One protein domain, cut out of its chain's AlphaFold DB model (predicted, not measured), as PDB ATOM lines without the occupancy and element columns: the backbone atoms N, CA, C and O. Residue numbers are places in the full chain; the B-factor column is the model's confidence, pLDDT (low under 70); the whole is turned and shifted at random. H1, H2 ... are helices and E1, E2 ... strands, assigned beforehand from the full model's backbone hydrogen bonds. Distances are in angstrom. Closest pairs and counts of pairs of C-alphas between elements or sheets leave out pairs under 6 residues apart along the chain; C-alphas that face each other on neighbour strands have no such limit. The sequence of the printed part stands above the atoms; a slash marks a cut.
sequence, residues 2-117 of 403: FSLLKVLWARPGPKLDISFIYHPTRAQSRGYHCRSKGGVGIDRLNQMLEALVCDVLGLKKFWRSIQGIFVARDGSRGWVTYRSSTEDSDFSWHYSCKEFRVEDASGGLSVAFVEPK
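What this domain is: This is residues 2 to 117 of the 403 residues of an uncharacterized protein of Trematosphaeria pertusa (UniProt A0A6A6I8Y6). A curled, strongly twisted sheet has H2 packed on one face, making two layers, while H1 grazes it beside E1; residues 23 to 33 and 87 to 92 stick out. The 116 printed residues run H1, H2, E1, E2, E3, E4; the strands, in that order across the sheet, form a meander, each antiparallel to the one before. The class is mixed, with under half of the residues in named elements; it is only just compact, close to loose, radius of gyration 15.7 A, spanning 43 by 36 by 31 A.

Where its parts are: E3, residues 95 to 105, measures 30.8 A between end C-alphas; E2, 77 to 83, 20.7 A. E1 is 66 to 71; E4, 108 to 113, ends at C-alpha (175.927, 209.431, 254.426). H2, 42 to 53, measures 16.3 A; H1, 2 to 10, begins at C-alpha (184.970, 223.049, 258.083).

How they stand to each other: Hairpins E1-E2, E2-E3 and E3-E4 have N 79 and O 70, N 82 and O 96, and N 110 and O 103 within hydrogen-bond range, each 2.8 A. H2 and E4 come closest at C-alphas Gln 47 and Leu 109, 6.9 A. H2 touches H1 with residues 49 to 53 alone, closest C-alphas Val 53 and Leu 5, 6.4 A. Both helices have every O i to N i+4 pair within range.

The domain as a whole: The farthest C-alphas, Asp 90 and Ser 106, are 48.5 A apart. The printed part has no cut; links H1 to H2, H2 to E1 and E2 to E3 are long. pLDDT is under 70 in 39 residues, among them 20 to 39 and 84 to 95.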
ATOM      1  N   PHE A   2     184.331 223.108 259.407       85.06
ATOM      2  CA  PHE A   2     184.970 223.049 258.083       85.06
ATOM      3  C   PHE A   2     186.300 223.814 257.942       85.06
ATOM      4  O   PHE A   2     187.244 223.278 257.372       85.06
ATOM      5  N   SER A   3     186.422 225.030 258.491       83.88
ATOM      6  CA  SER A   3     187.692 225.782 258.444       83.88
ATOM      7  C   SER A   3     188.838 225.045 259.138       83.88
ATOM      8  O   SER A   3     189.953 225.054 258.632       83.88
ATOM      9  N   LEU A   4     188.545 224.366 260.253       86.00
ATOM     10  CA  LEU A   4     189.503 223.514 260.953       86.00
ATOM     11  C   LEU A   4     189.907 222.338 260.056       86.00
ATOM     12  O   LEU A   4     191.084 222.190 259.762       86.00
ATOM     13  N   LEU A   5     188.940 221.595 259.509       86.38
ATOM     14  CA  LEU A   5     189.206 220.479 258.588       86.38
ATOM     15  C   LEU A   5     190.070 220.869 257.383       86.38
ATOM     16  O   LEU A   5     190.939 220.096 257.001       86.38
ATOM     17  N   LYS A   6     189.903 222.071 256.813       85.88
ATOM     18  CA  LYS A   6     190.781 222.555 255.730       85.88
ATOM     19  C   LYS A   6     192.247 222.616 256.151       85.88
ATOM     20  O   LYS A   6     193.111 222.218 255.374       85.88
ATOM     21  N   VAL A   7     192.520 223.104 257.360       85.56
ATOM     22  CA  VAL A   7     193.882 223.160 257.910       85.56
ATOM     23  C   VAL A   7     194.430 221.745 258.097       85.56
ATOM     24  O   VAL A   7     195.563 221.477 257.701       85.56
ATOM     25  N   LEU A   8     193.606 220.832 258.618       86.31
ATOM     26  CA  LEU A   8     193.982 219.437 258.876       86.31
ATOM     27  C   LEU A   8     194.245 218.652 257.585       86.31
ATOM     28  O   LEU A   8     195.245 217.952 257.469       86.31
ATOM     29  N   TRP A   9     193.405 218.821 256.567       88.25
ATOM     30  CA  TRP A   9     193.591 218.172 255.270       88.25
ATOM     31  C   TRP A   9     194.798 218.701 254.493       88.25
ATOM     32  O   TRP A   9     195.376 217.948 253.705       88.25
ATOM     33  N   ALA A  10     195.159 219.973 254.690       86.44
ATOM     34  CA  ALA A  10     196.332 220.593 254.078       86.44
ATOM     35  C   ALA A  10     197.647 220.192 254.767       86.44
ATOM     36  O   ALA A  10     198.710 220.328 254.166       86.44
ATOM     37  N   ARG A  11     197.587 219.711 256.015       85.44
ATOM     38  CA  ARG A  11     198.749 219.304 256.812       85.44
ATOM     39  C   ARG A  11     198.496 217.936 257.452       85.44
ATOM     40  O   ARG A  11     198.176 217.888 258.634       85.44
ATOM     41  N   PRO A  12     198.618 216.826 256.704       75.94
ATOM     42  CA  PRO A  12     198.550 215.491 257.290       75.94
ATOM     43  C   PRO A  12     199.816 215.226 258.125       75.94
ATOM     44  O   PRO A  12     200.922 215.413 257.629       75.94
ATOM     45  N   GLY A  13     199.671 214.815 259.389       69.69
ATOM     46  CA  GLY A  13     200.796 214.437 260.263       69.69
ATOM     47  C   GLY A  13     201.053 215.221 261.568       69.69
ATOM     48  O   GLY A  13     201.777 214.679 262.404       69.69
ATOM     49  N   PRO A  14     200.517 216.431 261.835       71.88
ATOM     50  CA  PRO A  14     200.706 217.059 263.137       71.88
ATOM     51  C   PRO A  14     199.887 216.317 264.199       71.88
ATOM     52  O   PRO A  14     198.700 216.049 264.007       71.88
ATOM     53  N   LYS A  15     200.518 216.017 265.341       68.81
ATOM     54  CA  LYS A  15     199.802 215.614 266.557       68.81
ATOM     55  C   LYS A  15     199.017 216.825 267.043       68.81
ATOM     56  O   LYS A  15     199.614 217.845 267.379       68.81
ATOM     57  N   LEU A  16     197.698 216.732 267.018       65.25
ATOM     58  CA  LEU A  16     196.815 217.822 267.403       65.25
ATOM     59  C   LEU A  16     195.967 217.378 268.577       65.25
ATOM     60  O   LEU A  16     195.325 216.336 268.512       65.25
ATOM     61  N   ASP A  17     195.970 218.201 269.616       72.31
ATOM     62  CA  ASP A  17     195.051 218.087 270.734       72.31
ATOM     63  C   ASP A  17     193.944 219.129 270.536       72.31
ATOM     64  O   ASP A  17     194.213 220.328 270.411       72.31
ATOM     65  N   ILE A  18     192.705 218.664 270.383       69.19
ATOM     66  CA  ILE A  18     191.553 219.507 270.057       69.19
ATOM     67  C   ILE A  18     190.526 219.338 271.170       69.19
ATOM     68  O   ILE A  18     189.828 218.334 271.249       69.19
ATOM     69  N   SER A  19     190.398 220.359 272.015       70.88
ATOM     70  CA  SER A  19     189.407 220.394 273.089       70.88
ATOM     71  C   SER A  19     188.194 221.240 272.691       70.88
ATOM     72  O   SER A  19     188.322 222.442 272.431       70.88
ATOM     73  N   PHE A  20     186.994 220.655 272.686       68.44
ATOM     74  CA  PHE A  20     185.749 221.408 272.505       68.44
ATOM     75  C   PHE A  20     185.319 222.068 273.822       68.44
ATOM     76  O   PHE A  20     184.832 221.404 274.732       68.44
ATOM     77  N   ILE A  21     185.464 223.393 273.916       66.62
ATOM     78  CA  ILE A  21     185.073 224.168 275.104       66.62
ATOM     79  C   ILE A  21     183.656 224.726 274.912       66.62
ATOM     80  O   ILE A  21     183.387 225.469 273.964       66.62
ATOM     81  N   TYR A  22     182.738 224.394 275.824       59.28
ATOM     82  CA  TYR A  22     181.404 224.994 275.869       59.28
ATOM     83  C   TYR A  22     181.413 226.245 276.755       59.28
ATOM     84  O   TYR A  22     181.675 226.152 277.951       59.28
ATOM     85  N   HIS A  23     181.081 227.408 276.189       58.31
ATOM     86  CA  HIS A  23     180.829 228.626 276.966       58.31
ATOM     87  C   HIS A  23     179.329 228.753 277.286       58.31
ATOM     88  O   HIS A  23     178.546 229.033 276.373       58.31
ATOM     89  N   PRO A  24     178.904 228.613 278.558       56.28
ATOM     90  CA  PRO A  24     177.485 228.632 278.934       56.28
ATOM     91  C   PRO A  24     176.795 229.993 278.750       56.28
ATOM     92  O   PRO A  24     175.572 230.070 278.759       56.28
ATOM     93  N   THR A  25     177.556 231.079 278.588       50.25
ATOM     94  CA  THR A  25     177.083 232.446 278.861       50.25
ATOM     95  C   THR A  25     176.881 233.352 277.642       50.25
ATOM     96  O   THR A  25     176.446 234.489 277.812       50.25
ATOM     97  N   ARG A  26     177.102 232.899 276.400       50.81
ATOM     98  CA  ARG A  26     176.799 233.714 275.202       50.81
ATOM     99  C   ARG A  26     175.535 233.247 274.489       50.81
ATOM    100  O   ARG A  26     175.573 232.546 273.482       50.81
ATOM    101  N   ALA A  27     174.396 233.719 274.985       52.03
ATOM    102  CA  ALA A  27     173.151 233.758 274.229       52.03
ATOM    103  C   ALA A  27     173.215 234.854 273.143       52.03
ATOM    104  O   ALA A  27     172.612 235.909 273.288       52.03
ATOM    105  N   GLN A  28     173.962 234.634 272.059       47.28
ATOM    106  CA  GLN A  28     173.902 235.449 270.833       47.28
ATOM    107  C   GLN A  28     174.160 234.511 269.645       47.28
ATOM    108  O   GLN A  28     175.267 234.028 269.443       47.28
ATOM    109  N   SER A  29     173.149 234.102 268.882       42.03
ATOM    110  CA  SER A  29     172.657 234.826 267.701       42.03
ATOM    111  C   SER A  29     171.342 234.179 267.243       42.03
ATOM    112  O   SER A  29     171.180 232.969 267.366       42.03
ATOM    113  N   ARG A  30     170.411 234.960 266.685       45.28
ATOM    114  CA  ARG A  30     169.052 234.566 266.243       45.28
ATOM    115  C   ARG A  30     168.983 233.565 265.058       45.28
ATOM    116  O   ARG A  30     168.104 233.679 264.213       45.28
ATOM    117  N   GLY A  31     169.872 232.580 264.967       43.84
ATOM    118  CA  GLY A  31     169.871 231.572 263.902       43.84
ATOM    119  C   GLY A  31     169.506 230.185 264.423       43.84
ATOM    120  O   GLY A  31     170.307 229.577 265.121       43.84
ATOM    121  N   TYR A  32     168.307 229.700 264.080       43.28
ATOM    122  CA  TYR A  32     167.884 228.288 264.094       43.28
ATOM    123  C   TYR A  32     168.544 227.387 265.158       43.28
ATOM    124  O   TYR A  32     169.201 226.395 264.843       43.28
ATOM    125  N   HIS A  33     168.364 227.695 266.443       43.16
ATOM    126  CA  HIS A  33     168.764 226.762 267.492       43.16
ATOM    127  C   HIS A  33     167.762 225.607 267.565       43.16
ATOM    128  O   HIS A  33     166.672 225.740 268.122       43.16
ATOM    129  N   CYS A  34     168.166 224.444 267.050       45.31
ATOM    130  CA  CYS A  34     167.637 223.173 267.524       45.31
ATOM    131  C   CYS A  34     167.864 223.121 269.042       45.31
ATOM    132  O   CYS A  34     169.000 223.005 269.501       45.31
ATOM    133  N   ARG A  35     166.789 223.258 269.827       44.56
ATOM    134  CA  ARG A  35     166.788 223.065 271.283       44.56
ATOM    135  C   ARG A  35     167.006 221.579 271.604       44.56
ATOM    136  O   ARG A  35     166.092 220.913 272.078       44.56
ATOM    137  N   SER A  36     168.188 221.028 271.334       49.28
ATOM    138  CA  SER A  36     168.558 219.741 271.921       49.28
ATOM    139  C   SER A  36     168.932 219.994 273.381       49.28
ATOM    140  O   SER A  36     169.919 220.672 273.656       49.28
ATOM    141  N   LYS A  37     168.135 219.472 274.318       53.59
ATOM    142  CA  LYS A  37     168.410 219.526 275.766       53.59
ATOM    143  C   LYS A  37     169.595 218.637 276.201       53.59
ATOM    144  O   LYS A  37     169.889 218.580 277.387       53.59
ATOM    145  N   GLY A  38     170.247 217.934 275.272       59.28
ATOM    146  CA  GLY A  38     171.413 217.093 275.551       59.28
ATOM    147  C   GLY A  38     172.690 217.910 275.753       59.28
ATOM    148  O   GLY A  38     172.886 218.933 275.090       59.28
ATOM    149  N   GLY A  39     173.547 217.453 276.670       66.56
ATOM    150  CA  GLY A  39     174.903 217.975 276.852       66.56
ATOM    151  C   GLY A  39     175.754 217.846 275.582       66.56
ATOM    152  O   GLY A  39     175.399 217.131 274.645       66.56
ATOM    153  N   VAL A  40     176.872 218.573 275.533       75.75
ATOM    154  CA  VAL A  40     177.836 218.475 274.426       75.75
ATOM    155  C   VAL A  40     178.553 217.129 274.533       75.75
ATOM    156  O   VAL A  40     179.235 216.879 275.521       75.75
ATOM    157  N   GLY A  41     178.394 216.265 273.529       79.56
ATOM    158  CA  GLY A  41     179.056 214.960 273.476       79.56
ATOM    159  C   GLY A  41     180.495 215.106 272.993       79.56
ATOM    160  O   GLY A  41     180.767 214.830 271.830       79.56
ATOM    161  N   ILE A  42     181.392 215.598 273.855       80.50
ATOM    162  CA  ILE A  42     182.778 215.956 273.492       80.50
ATOM    163  C   ILE A  42     183.511 214.770 272.853       80.50
ATOM    164  O   ILE A  42     184.070 214.927 271.770       80.50
ATOM    165  N   ASP A  43     183.427 213.583 273.453       80.75
ATOM    166  CA  ASP A  43     184.110 212.385 272.948       80.75
ATOM    167  C   ASP A  43     183.632 212.008 271.542       80.75
ATOM    168  O   ASP A  43     184.438 211.791 270.638       80.75
ATOM    169  N   ARG A  44     182.314 212.040 271.308       84.44
ATOM    170  CA  ARG A  44     181.739 211.798 269.977       84.44
ATOM    171  C   ARG A  44     182.103 212.882 268.969       84.44
ATOM    172  O   ARG A  44     182.286 212.577 267.795       84.44
ATOM    173  N   LEU A  45     182.210 214.143 269.387       86.81
ATOM    174  CA  LEU A  45     182.649 215.233 268.509       86.81
ATOM    175  C   LEU A  45     184.120 215.091 268.108       86.81
ATOM    176  O   LEU A  45     184.452 215.383 266.958       86.81
ATOM    177  N   ASN A  46     184.974 214.631 269.024       84.88
ATOM    178  CA  ASN A  46     186.377 214.330 268.745       84.88
ATOM    179  C   ASN A  46     186.499 213.166 267.761       84.88
ATOM    180  O   ASN A  46     187.093 213.331 266.699       84.88
ATOM    181  N   GLN A  47     185.840 212.042 268.042       85.00
ATOM    182  CA  GLN A  47     185.847 210.876 267.156       85.00
ATOM    183  C   GLN A  47     185.239 211.196 265.773       85.00
ATOM    184  O   GLN A  47     185.735 210.752 264.739       85.00
ATOM    185  N   MET A  48     184.197 212.033 265.721       87.38
ATOM    186  CA  MET A  48     183.658 212.556 264.463       87.38
ATOM    187  C   MET A  48     184.695 213.382 263.697       87.38
ATOM    188  O   MET A  48     184.822 213.260 262.479       87.38
ATOM    189  N   LEU A  49     185.398 214.283 264.389       87.44
ATOM    190  CA  LEU A  49     186.419 215.115 263.768       87.44
ATOM    191  C   LEU A  49     187.546 214.248 263.203       87.44
ATOM    192  O   LEU A  49     187.938 214.468 262.061       87.44
ATOM    193  N   GLU A  50     187.999 213.239 263.945       87.00
ATOM    194  CA  GLU A  50     188.976 212.250 263.482       87.00
ATOM    195  C   GLU A  50     188.496 211.533 262.213       87.00
ATOM    196  O   GLU A  50     189.201 211.533 261.203       87.00
ATOM    197  N   ALA A  51     187.257 211.030 262.201       87.69
ATOM    198  CA  ALA A  51     186.674 210.385 261.024       87.69
ATOM    199  C   ALA A  51     186.617 211.323 259.798       87.69
ATOM    200  O   ALA A  51     186.905 210.916 258.669       87.69
ATOM    201  N   LEU A  52     186.288 212.604 260.000       88.12
ATOM    202  CA  LEU A  52     186.280 213.612 258.933       88.12
ATOM    203  C   LEU A  52     187.699 213.982 258.459       88.12
ATOM    204  O   LEU A  52     187.891 214.272 257.276       88.12
ATOM    205  N   VAL A  53     188.700 213.964 259.344       88.50
ATOM    206  CA  VAL A  53     190.117 214.178 258.994       88.50
ATOM    207  C   VAL A  53     190.645 213.033 258.137       88.50
ATOM    208  O   VAL A  53     191.281 213.295 257.115       88.50
ATOM    209  N   CYS A  54     190.314 211.792 258.501       89.06
ATOM    210  CA  CYS A  54     190.613 210.581 257.733       89.06
ATOM    211  C   CYS A  54     189.830 210.478 256.413       89.06
ATOM    212  O   CYS A  54     190.032 209.534 255.656       89.06
ATOM    213  N   ASP A  55     188.959 211.448 256.125       89.88
ATOM    214  CA  ASP A  55     188.136 211.519 254.920       89.88
ATOM    215  C   ASP A  55     187.239 210.288 254.707       89.88
ATOM    216  O   ASP A  55     186.998 209.875 253.576       89.88
ATOM    217  N   VAL A  56     186.690 209.718 255.790       88.62
ATOM    218  CA  VAL A  56     185.814 208.527 255.742       88.62
ATOM    219  C   VAL A  56     184.603 208.735 254.815       88.62
ATOM    220  O   VAL A  56     184.143 207.807 254.157       88.62
ATOM    221  N   LEU A  57     184.119 209.976 254.696       88.88
ATOM    222  CA  LEU A  57     183.019 210.359 253.801       88.88
ATOM    223  C   LEU A  57     183.466 210.730 252.368       88.88
ATOM    224  O   LEU A  57     182.628 211.115 251.549       88.88
ATOM    225  N   GLY A  58     184.762 210.673 252.040       90.94
ATOM    226  CA  GLY A  58     185.293 211.024 250.715       90.94
ATOM    227  C   GLY A  58     185.026 212.479 250.299       90.94
ATOM    228  O   GLY A  58     184.783 212.765 249.121       90.94
ATOM    229  N   LEU A  59     185.007 213.394 251.268       90.25
ATOM    230  CA  LEU A  59     184.720 214.821 251.126       90.25
ATOM    231  C   LEU A  59     185.904 215.621 250.588       90.25
ATOM    232  O   LEU A  59     185.691 216.654 249.945       90.25
ATOM    233  N   LYS A  60     187.140 215.172 250.830       90.19
ATOM    234  CA  LYS A  60     188.362 215.923 250.517       90.19
ATOM    235  C   LYS A  60     188.438 216.295 249.043       90.19
ATOM    236  O   LYS A  60     188.813 217.419 248.729       90.19
ATOM    237  N   LYS A  61     187.998 215.426 248.127       89.25
ATOM    238  CA  LYS A  61     187.958 215.724 246.679       89.25
ATOM    239  C   LYS A  61     187.002 216.867 246.298       89.25
ATOM    240  O   LYS A  61     187.175 217.480 245.250       89.25
ATOM    241  N   PHE A  62     186.041 217.204 247.158       86.06
ATOM    242  CA  PHE A  62     185.039 218.254 246.939       86.06
ATOM    243  C   PHE A  62     185.302 219.538 247.743       86.06
ATOM    244  O   PHE A  62     184.454 220.431 247.765       86.06
ATOM    245  N   TRP A  63     186.460 219.672 248.397       85.81
ATOM    246  CA  TRP A  63     186.740 220.748 249.361       85.81
ATOM    247  C   TRP A  63     186.546 222.183 248.831       85.81
ATOM    248  O   TRP A  63     186.277 223.092 249.617       85.81
ATOM    249  N   ARG A  64     186.668 222.408 247.514       84.56
ATOM    250  CA  ARG A  64     186.423 223.718 246.875       84.56
ATOM    251  C   ARG A  64     184.936 224.056 246.743       84.56
ATOM    252  O   ARG A  64     184.581 225.231 246.748       84.56
ATOM    253  N   SER A  65     184.085 223.038 246.644       84.88
ATOM    254  CA  SER A  65     182.634 223.176 246.480       84.88
ATOM    255  C   SER A  65     181.889 223.119 247.811       84.88
ATOM    256  O   SER A  65     180.760 223.598 247.892       84.88
ATOM    257  N   ILE A  66     182.500 222.562 248.861       88.38
ATOM    258  CA  ILE A  66     181.924 222.555 250.210       88.38
ATOM    259  C   ILE A  66     181.882 223.989 250.747       88.38
ATOM    260  O   ILE A  66     182.888 224.697 250.787       88.38
ATOM    261  N   GLN A  67     180.703 224.416 251.184       88.00
ATOM    262  CA  GLN A  67     180.499 225.690 251.862       88.00
ATOM    263  C   GLN A  67     180.615 225.524 253.380       88.00
ATOM    264  O   GLN A  67     181.188 226.381 254.055       88.00
ATOM    265  N   GLY A  68     180.099 224.420 253.921       90.50
ATOM    266  CA  GLY A  68     180.112 224.157 255.351       90.50
ATOM    267  C   GLY A  68     179.929 222.684 255.690       90.50
ATOM    268  O   GLY A  68     179.298 221.926 254.959       90.50
ATOM    269  N   ILE A  69     180.490 222.302 256.834       91.38
ATOM    270  CA  ILE A  69     180.261 221.017 257.493       91.38
ATOM    271  C   ILE A  69     179.759 221.351 258.888       91.38
ATOM    272  O   ILE A  69     180.442 222.048 259.652       91.38
ATOM    273  N   PHE A  70     178.560 220.877 259.188       91.38
ATOM    274  CA  PHE A  70     177.853 221.123 260.431       91.38
ATOM    275  C   PHE A  70     177.654 219.793 261.142       91.38
ATOM    276  O   PHE A  70     177.292 218.803 260.516       91.38
ATOM    277  N   VAL A  71     177.908 219.771 262.445       88.94
ATOM    278  CA  VAL A  71     177.788 218.574 263.281       88.94
ATOM    279  C   VAL A  71     176.858 218.917 264.438       88.94
ATOM    280  O   VAL A  71     176.936 220.016 264.995       88.94
ATOM    281  N   ALA A  72     175.939 218.009 264.761       88.31
ATOM    282  CA  ALA A  72     175.058 218.140 265.911       88.31
ATOM    283  C   ALA A  72     175.867 218.124 267.218       88.31
ATOM    284  O   ALA A  72     176.958 217.568 267.285       88.31
ATOM    285  N   ARG A  73     175.349 218.758 268.276       83.62
ATOM    286  CA  ARG A  73     176.088 218.951 269.544       83.62
ATOM    287  C   ARG A  73     176.448 217.656 270.273       83.62
ATOM    288  O   ARG A  73     177.400 217.636 271.042       83.62
ATOM    289  N   ASP A  74     175.667 216.616 270.056       85.38
ATOM    290  CA  ASP A  74     175.856 215.268 270.592       85.38
ATOM    291  C   ASP A  74     176.796 214.413 269.721       85.38
ATOM    292  O   ASP A  74     177.060 213.259 270.051       85.38
ATOM    293  N   GLY A  75     177.261 214.948 268.587       86.44
ATOM    294  CA  GLY A  75     178.098 214.241 267.623       86.44
ATOM    295  C   GLY A  75     177.392 213.107 266.877       86.44
ATOM    296  O   GLY A  75     178.050 212.407 266.123       86.44
ATOM    297  N   SER A  76     176.076 212.913 267.033       87.75
ATOM    298  CA  SER A  76     175.362 211.754 266.463       87.75
ATOM    299  C   SER A  76     175.103 211.860 264.955       87.75
ATOM    300  O   SER A  76     174.867 210.867 264.269       87.75
ATOM    301  N   ARG A  77     175.113 213.083 264.422       90.88
ATOM    302  CA  ARG A  77     174.811 213.376 263.018       90.88
ATOM    303  C   ARG A  77     175.420 214.693 262.582       90.88
ATOM    304  O   ARG A  77     175.780 215.540 263.401       90.88
ATOM    305  N   GLY A  78     175.442 214.914 261.281       91.25
ATOM    306  CA  GLY A  78     175.799 216.195 260.707       91.25
ATOM    307  C   GLY A  78     175.318 216.327 259.277       91.25
ATOM    308  O   GLY A  78     174.635 215.456 258.742       91.25
ATOM    309  N   TRP A  79     175.648 217.448 258.656       93.25
ATOM    310  CA  TRP A  79     175.374 217.660 257.248       93.25
ATOM    311  C   TRP A  79     176.465 218.489 256.583       93.25
ATOM    312  O   TRP A  79     177.111 219.342 257.199       93.25
ATOM    313  N   VAL A  80     176.662 218.224 255.296       90.50
ATOM    314  CA  VAL A  80     177.596 218.943 254.433       90.50
ATOM    315  C   VAL A  80     176.800 219.755 253.431       90.50
ATOM    316  O   VAL A  80     175.943 219.208 252.735       90.50
ATOM    317  N   THR A  81     177.082 221.053 253.352       89.56
ATOM    318  CA  THR A  81     176.510 221.937 252.336       89.56
ATOM    319  C   THR A  81     177.506 222.162 251.209       89.56
ATOM    320  O   THR A  81     178.675 222.482 251.443       89.56
ATOM    321  N   TYR A  82     177.039 222.017 249.974       87.12
ATOM    322  CA  TYR A  82     177.813 222.207 248.753       87.12
ATOM    323  C   TYR A  82     177.220 223.357 247.940       87.12
ATOM    324  O   TYR A  82     176.004 223.550 247.911       87.12
ATOM    325  N   ARG A  83     178.073 224.093 247.225       79.69
ATOM    326  CA  ARG A  83     177.636 224.936 246.109       79.69
ATOM    327  C   ARG A  83     177.162 224.009 244.988       79.69
ATOM    328  O   ARG A  83     177.971 223.240 244.472       79.69
ATOM    329  N   SER A  84     175.871 224.042 244.656       66.94
ATOM    330  CA  SER A  84     175.372 223.328 243.476       66.94
ATOM    331  C   SER A  84     175.951 223.993 242.226       66.94
ATOM    332  O   SER A  84     175.841 225.206 242.076       66.94
ATOM    333  N   SER A  85     176.603 223.216 241.357       55.88
ATOM    334  CA  SER A  85     177.022 223.658 240.015       55.88
ATOM    335  C   SER A  85     175.916 223.475 238.972       55.88
ATOM    336  O   SER A  85     176.069 223.877 237.826       55.88
ATOM    337  N   THR A  86     174.825 222.823 239.365       53.69
ATOM    338  CA  THR A  86     173.684 222.460 238.531       53.69
ATOM    339  C   THR A  86     172.502 223.320 238.943       53.69
ATOM    340  O   THR A  86     171.846 223.020 239.939       53.69
ATOM    341  N   GLU A  87     172.331 224.442 238.248       48.16
ATOM    342  CA  GLU A  87     171.112 224.830 237.521       48.16
ATOM    343  C   GLU A  87     171.114 226.339 237.236       48.16
ATOM    344  O   GLU A  87     171.318 227.167 238.124       48.16
ATOM    345  N   ASP A  88     170.862 226.662 235.966       49.22
ATOM    346  CA  ASP A  88     170.374 227.950 235.487       49.22
ATOM    347  C   ASP A  88     169.268 228.492 236.403       49.22
ATOM    348  O   ASP A  88     168.153 227.969 236.415       49.22
ATOM    349  N   SER A  89     169.543 229.539 237.177       40.84
ATOM    350  CA  SER A  89     168.619 230.667 237.374       40.84
ATOM    351  C   SER A  89     169.158 231.662 238.399       40.84
ATOM    352  O   SER A  89     169.379 231.368 239.572       40.84
ATOM    353  N   ASP A  90     169.336 232.883 237.912       47.53
ATOM    354  CA  ASP A  90     168.983 234.136 238.564       47.53
ATOM    355  C   ASP A  90     168.358 234.005 239.975       47.53
ATOM    356  O   ASP A  90     167.189 233.673 240.160       47.53
ATOM    357  N   PHE A  91     169.158 234.376 240.980       44.50
ATOM    358  CA  PHE A  91     168.730 234.860 242.302       44.50
ATOM    359  C   PHE A  91     168.319 233.890 243.423       44.50
ATOM    360  O   PHE A  91     167.699 234.338 244.394       44.50
ATOM    361  N   SER A  92     168.775 232.633 243.463       47.50
ATOM    362  CA  SER A  92     168.846 231.976 244.779       47.50
ATOM    363  C   SER A  92     170.015 231.012 244.956       47.50
ATOM    364  O   SER A  92     170.263 230.122 244.152       47.50
ATOM    365  N   TRP A  93     170.756 231.205 246.049       50.47
ATOM    366  CA  TRP A  93     171.842 230.332 246.475       50.47
ATOM    367  C   TRP A  93     171.270 228.983 246.938       50.47
ATOM    368  O   TRP A  93     171.077 228.752 248.132       50.47
ATOM    369  N   HIS A  94     170.949 228.098 245.998       58.53
ATOM    370  CA  HIS A  94     170.556 226.733 246.317       58.53
ATOM    371  C   HIS A  94     171.797 225.925 246.712       58.53
ATOM    372  O   HIS A  94     172.645 225.574 245.890       58.53
ATOM    373  N   TYR A  95     171.923 225.657 248.011       69.38
ATOM    374  CA  TYR A  95     172.948 224.769 248.544       69.38
ATOM    375  C   TYR A  95     172.420 223.339 248.572       69.38
ATOM    376  O   TYR A  95     171.395 223.066 249.200       69.38
ATOM    377  N   SER A  96     173.142 222.415 247.943       75.56
ATOM    378  CA  SER A  96     172.867 220.988 248.106       75.56
ATOM    379  C   SER A  96     173.334 220.563 249.491       75.56
ATOM    380  O   SER A  96     174.448 220.892 249.900       75.56
ATOM    381  N   CYS A  97     172.495 219.841 250.226       83.88
ATOM    382  CA  CYS A  97     172.789 219.382 251.579       83.88
ATOM    383  C   CYS A  97     172.806 217.850 251.606       83.88
ATOM    384  O   CYS A  97     171.858 217.229 251.132       83.88
ATOM    385  N   LYS A  98     173.864 217.239 252.151       86.81
ATOM    386  CA  LYS A  98     173.902 215.794 252.434       86.81
ATOM    387  C   LYS A  98     174.043 215.558 253.927       86.81
ATOM    388  O   LYS A  98     175.022 216.007 254.521       86.81
ATOM    389  N   GLU A  99     173.080 214.853 254.507       90.62
ATOM    390  CA  GLU A  99     173.124 214.411 255.900       90.62
ATOM    391  C   GLU A  99     174.029 213.182 256.033       90.62
ATOM    392  O   GLU A  99     174.053 212.315 255.160       90.62
ATOM    393  N   PHE A 100     174.772 213.102 257.130       91.75
ATOM    394  CA  PHE A 100     175.511 211.916 257.544       91.75
ATOM    395  C   PHE A 100     175.184 211.587 258.998       91.75
ATOM    396  O   PHE A 100     174.848 212.470 259.796       91.75
ATOM    397  N   ARG A 101     175.278 210.305 259.340       92.12
ATOM    398  CA  ARG A 101     175.049 209.786 260.688       92.12
ATOM    399  C   ARG A 101     176.282 209.082 261.206       92.12
ATOM    400  O   ARG A 101     177.099 208.591 260.430       92.12
ATOM    401  N   VAL A 102     176.373 209.076 262.527       88.12
ATOM    402  CA  VAL A 102     177.332 208.291 263.285       88.12
ATOM    403  C   VAL A 102     176.621 207.103 263.881       88.12
ATOM    404  O   VAL A 102     175.611 207.267 264.566       88.12
ATOM    405  N   GLU A 103     177.195 205.933 263.668       88.19
ATOM    406  CA  GLU A 103     176.763 204.695 264.294       88.19
ATOM    407  C   GLU A 103     177.941 204.089 265.054       88.19
ATOM    408  O   GLU A 103     179.083 204.126 264.589       88.19
ATOM    409  N   ASP A 104     177.670 203.562 266.247       85.38
ATOM    410  CA  ASP A 104     178.681 202.845 267.017       85.38
ATOM    411  C   ASP A 104     178.903 201.486 266.336       85.38
ATOM    412  O   ASP A 104     177.984 200.669 266.244       85.38
ATOM    413  N   ALA A 105     180.108 201.248 265.823       80.75
ATOM    414  CA  ALA A 105     180.501 199.983 265.218       80.75
ATOM    415  C   ALA A 105     181.441 199.216 266.158       80.75
ATOM    416  O   ALA A 105     182.115 199.792 267.017       80.75
ATOM    417  N   SER A 106     181.513 197.894 265.995       68.69
ATOM    418  CA  SER A 106     182.433 197.026 266.736       68.69
ATOM    419  C   SER A 106     183.887 197.348 266.363       68.69
ATOM    420  O   SER A 106     184.443 196.746 265.449       68.69
ATOM    421  N   GLY A 107     184.478 198.344 267.030       69.06
ATOM    422  CA  GLY A 107     185.842 198.825 266.781       69.06
ATOM    423  C   GLY A 107     185.994 200.344 266.619       69.06
ATOM    424  O   GLY A 107     187.115 200.803 266.429       69.06
ATOM    425  N   GLY A 108     184.914 201.130 266.698       76.50
ATOM    426  CA  GLY A 108     184.975 202.593 266.599       76.50
ATOM    427  C   GLY A 108     183.684 203.211 266.063       76.50
ATOM    428  O   GLY A 108     182.661 202.541 265.961       76.50
ATOM    429  N   LEU A 109     183.724 204.494 265.700       79.88
ATOM    430  CA  LEU A 109     182.593 205.144 265.037       79.88
ATOM    431  C   LEU A 109     182.589 204.840 263.539       79.88
ATOM    432  O   LEU A 109     183.574 205.087 262.841       79.88
ATOM    433  N   SER A 110     181.446 204.389 263.031       85.62
ATOM    434  CA  SER A 110     181.148 204.399 261.603       85.62
ATOM    435  C   SER A 110     180.447 205.706 261.251       85.62
ATOM    436  O   SER A 110     179.480 206.097 261.907       85.62
ATOM    437  N   VAL A 111     180.926 206.398 260.216       88.62
ATOM    438  CA  VAL A 111     180.287 207.611 259.695       88.62
ATOM    439  C   VAL A 111     179.884 207.360 258.254       88.62
ATOM    440  O   VAL A 111     180.736 207.132 257.398       88.62
ATOM    441  N   ALA A 112     178.587 207.438 257.971       91.06
ATOM    442  CA  ALA A 112     178.050 207.197 256.638       91.06
ATOM    443  C   ALA A 112     177.069 208.299 256.238       91.06
ATOM    444  O   ALA A 112     176.362 208.871 257.075       91.06
ATOM    445  N   PHE A 113     177.008 208.600 254.939       90.69
ATOM    446  CA  PHE A 113     175.927 209.431 254.426       90.69
ATOM    447  C   PHE A 113     174.599 208.716 254.618       90.69
ATOM    448  O   PHE A 113     174.467 207.529 254.330       90.69
ATOM    449  N   VAL A 114     173.604 209.470 255.066       88.50
ATOM    450  CA  VAL A 114     172.232 208.985 255.072       88.50
ATOM    451  C   VAL A 114     171.759 209.007 253.633       88.50
ATOM    452  O   VAL A 114     171.752 210.069 253.002       88.50
ATOM    453  N   GLU A 115     171.358 207.851 253.110       81.00
ATOM    454  CA  GLU A 115     170.651 207.826 251.839       81.00
ATOM    455  C   GLU A 115     169.389 208.678 251.983       81.00
ATOM    456  O   GLU A 115     168.551 208.407 252.855       81.00
ATOM    457  N   PRO A 116     169.257 209.761 251.198       69.81
ATOM    458  CA  PRO A 116     168.096 210.614 251.311       69.81
ATOM    459  C   PRO A 116     166.879 209.765 250.965       69.81
ATOM    460  O   PRO A 116     166.761 209.259 249.849       69.81
ATOM    461  N   LYS A 117     165.956 209.616 251.921       75.25
ATOM    462  CA  LYS A 117     164.653 209.036 251.606       75.25
ATOM    463  C   LYS A 117     164.042 209.900 250.505       75.25
ATOM    464  O   LYS A 117     163.984 211.119 250.698       75.25
TER     465      LYS A 117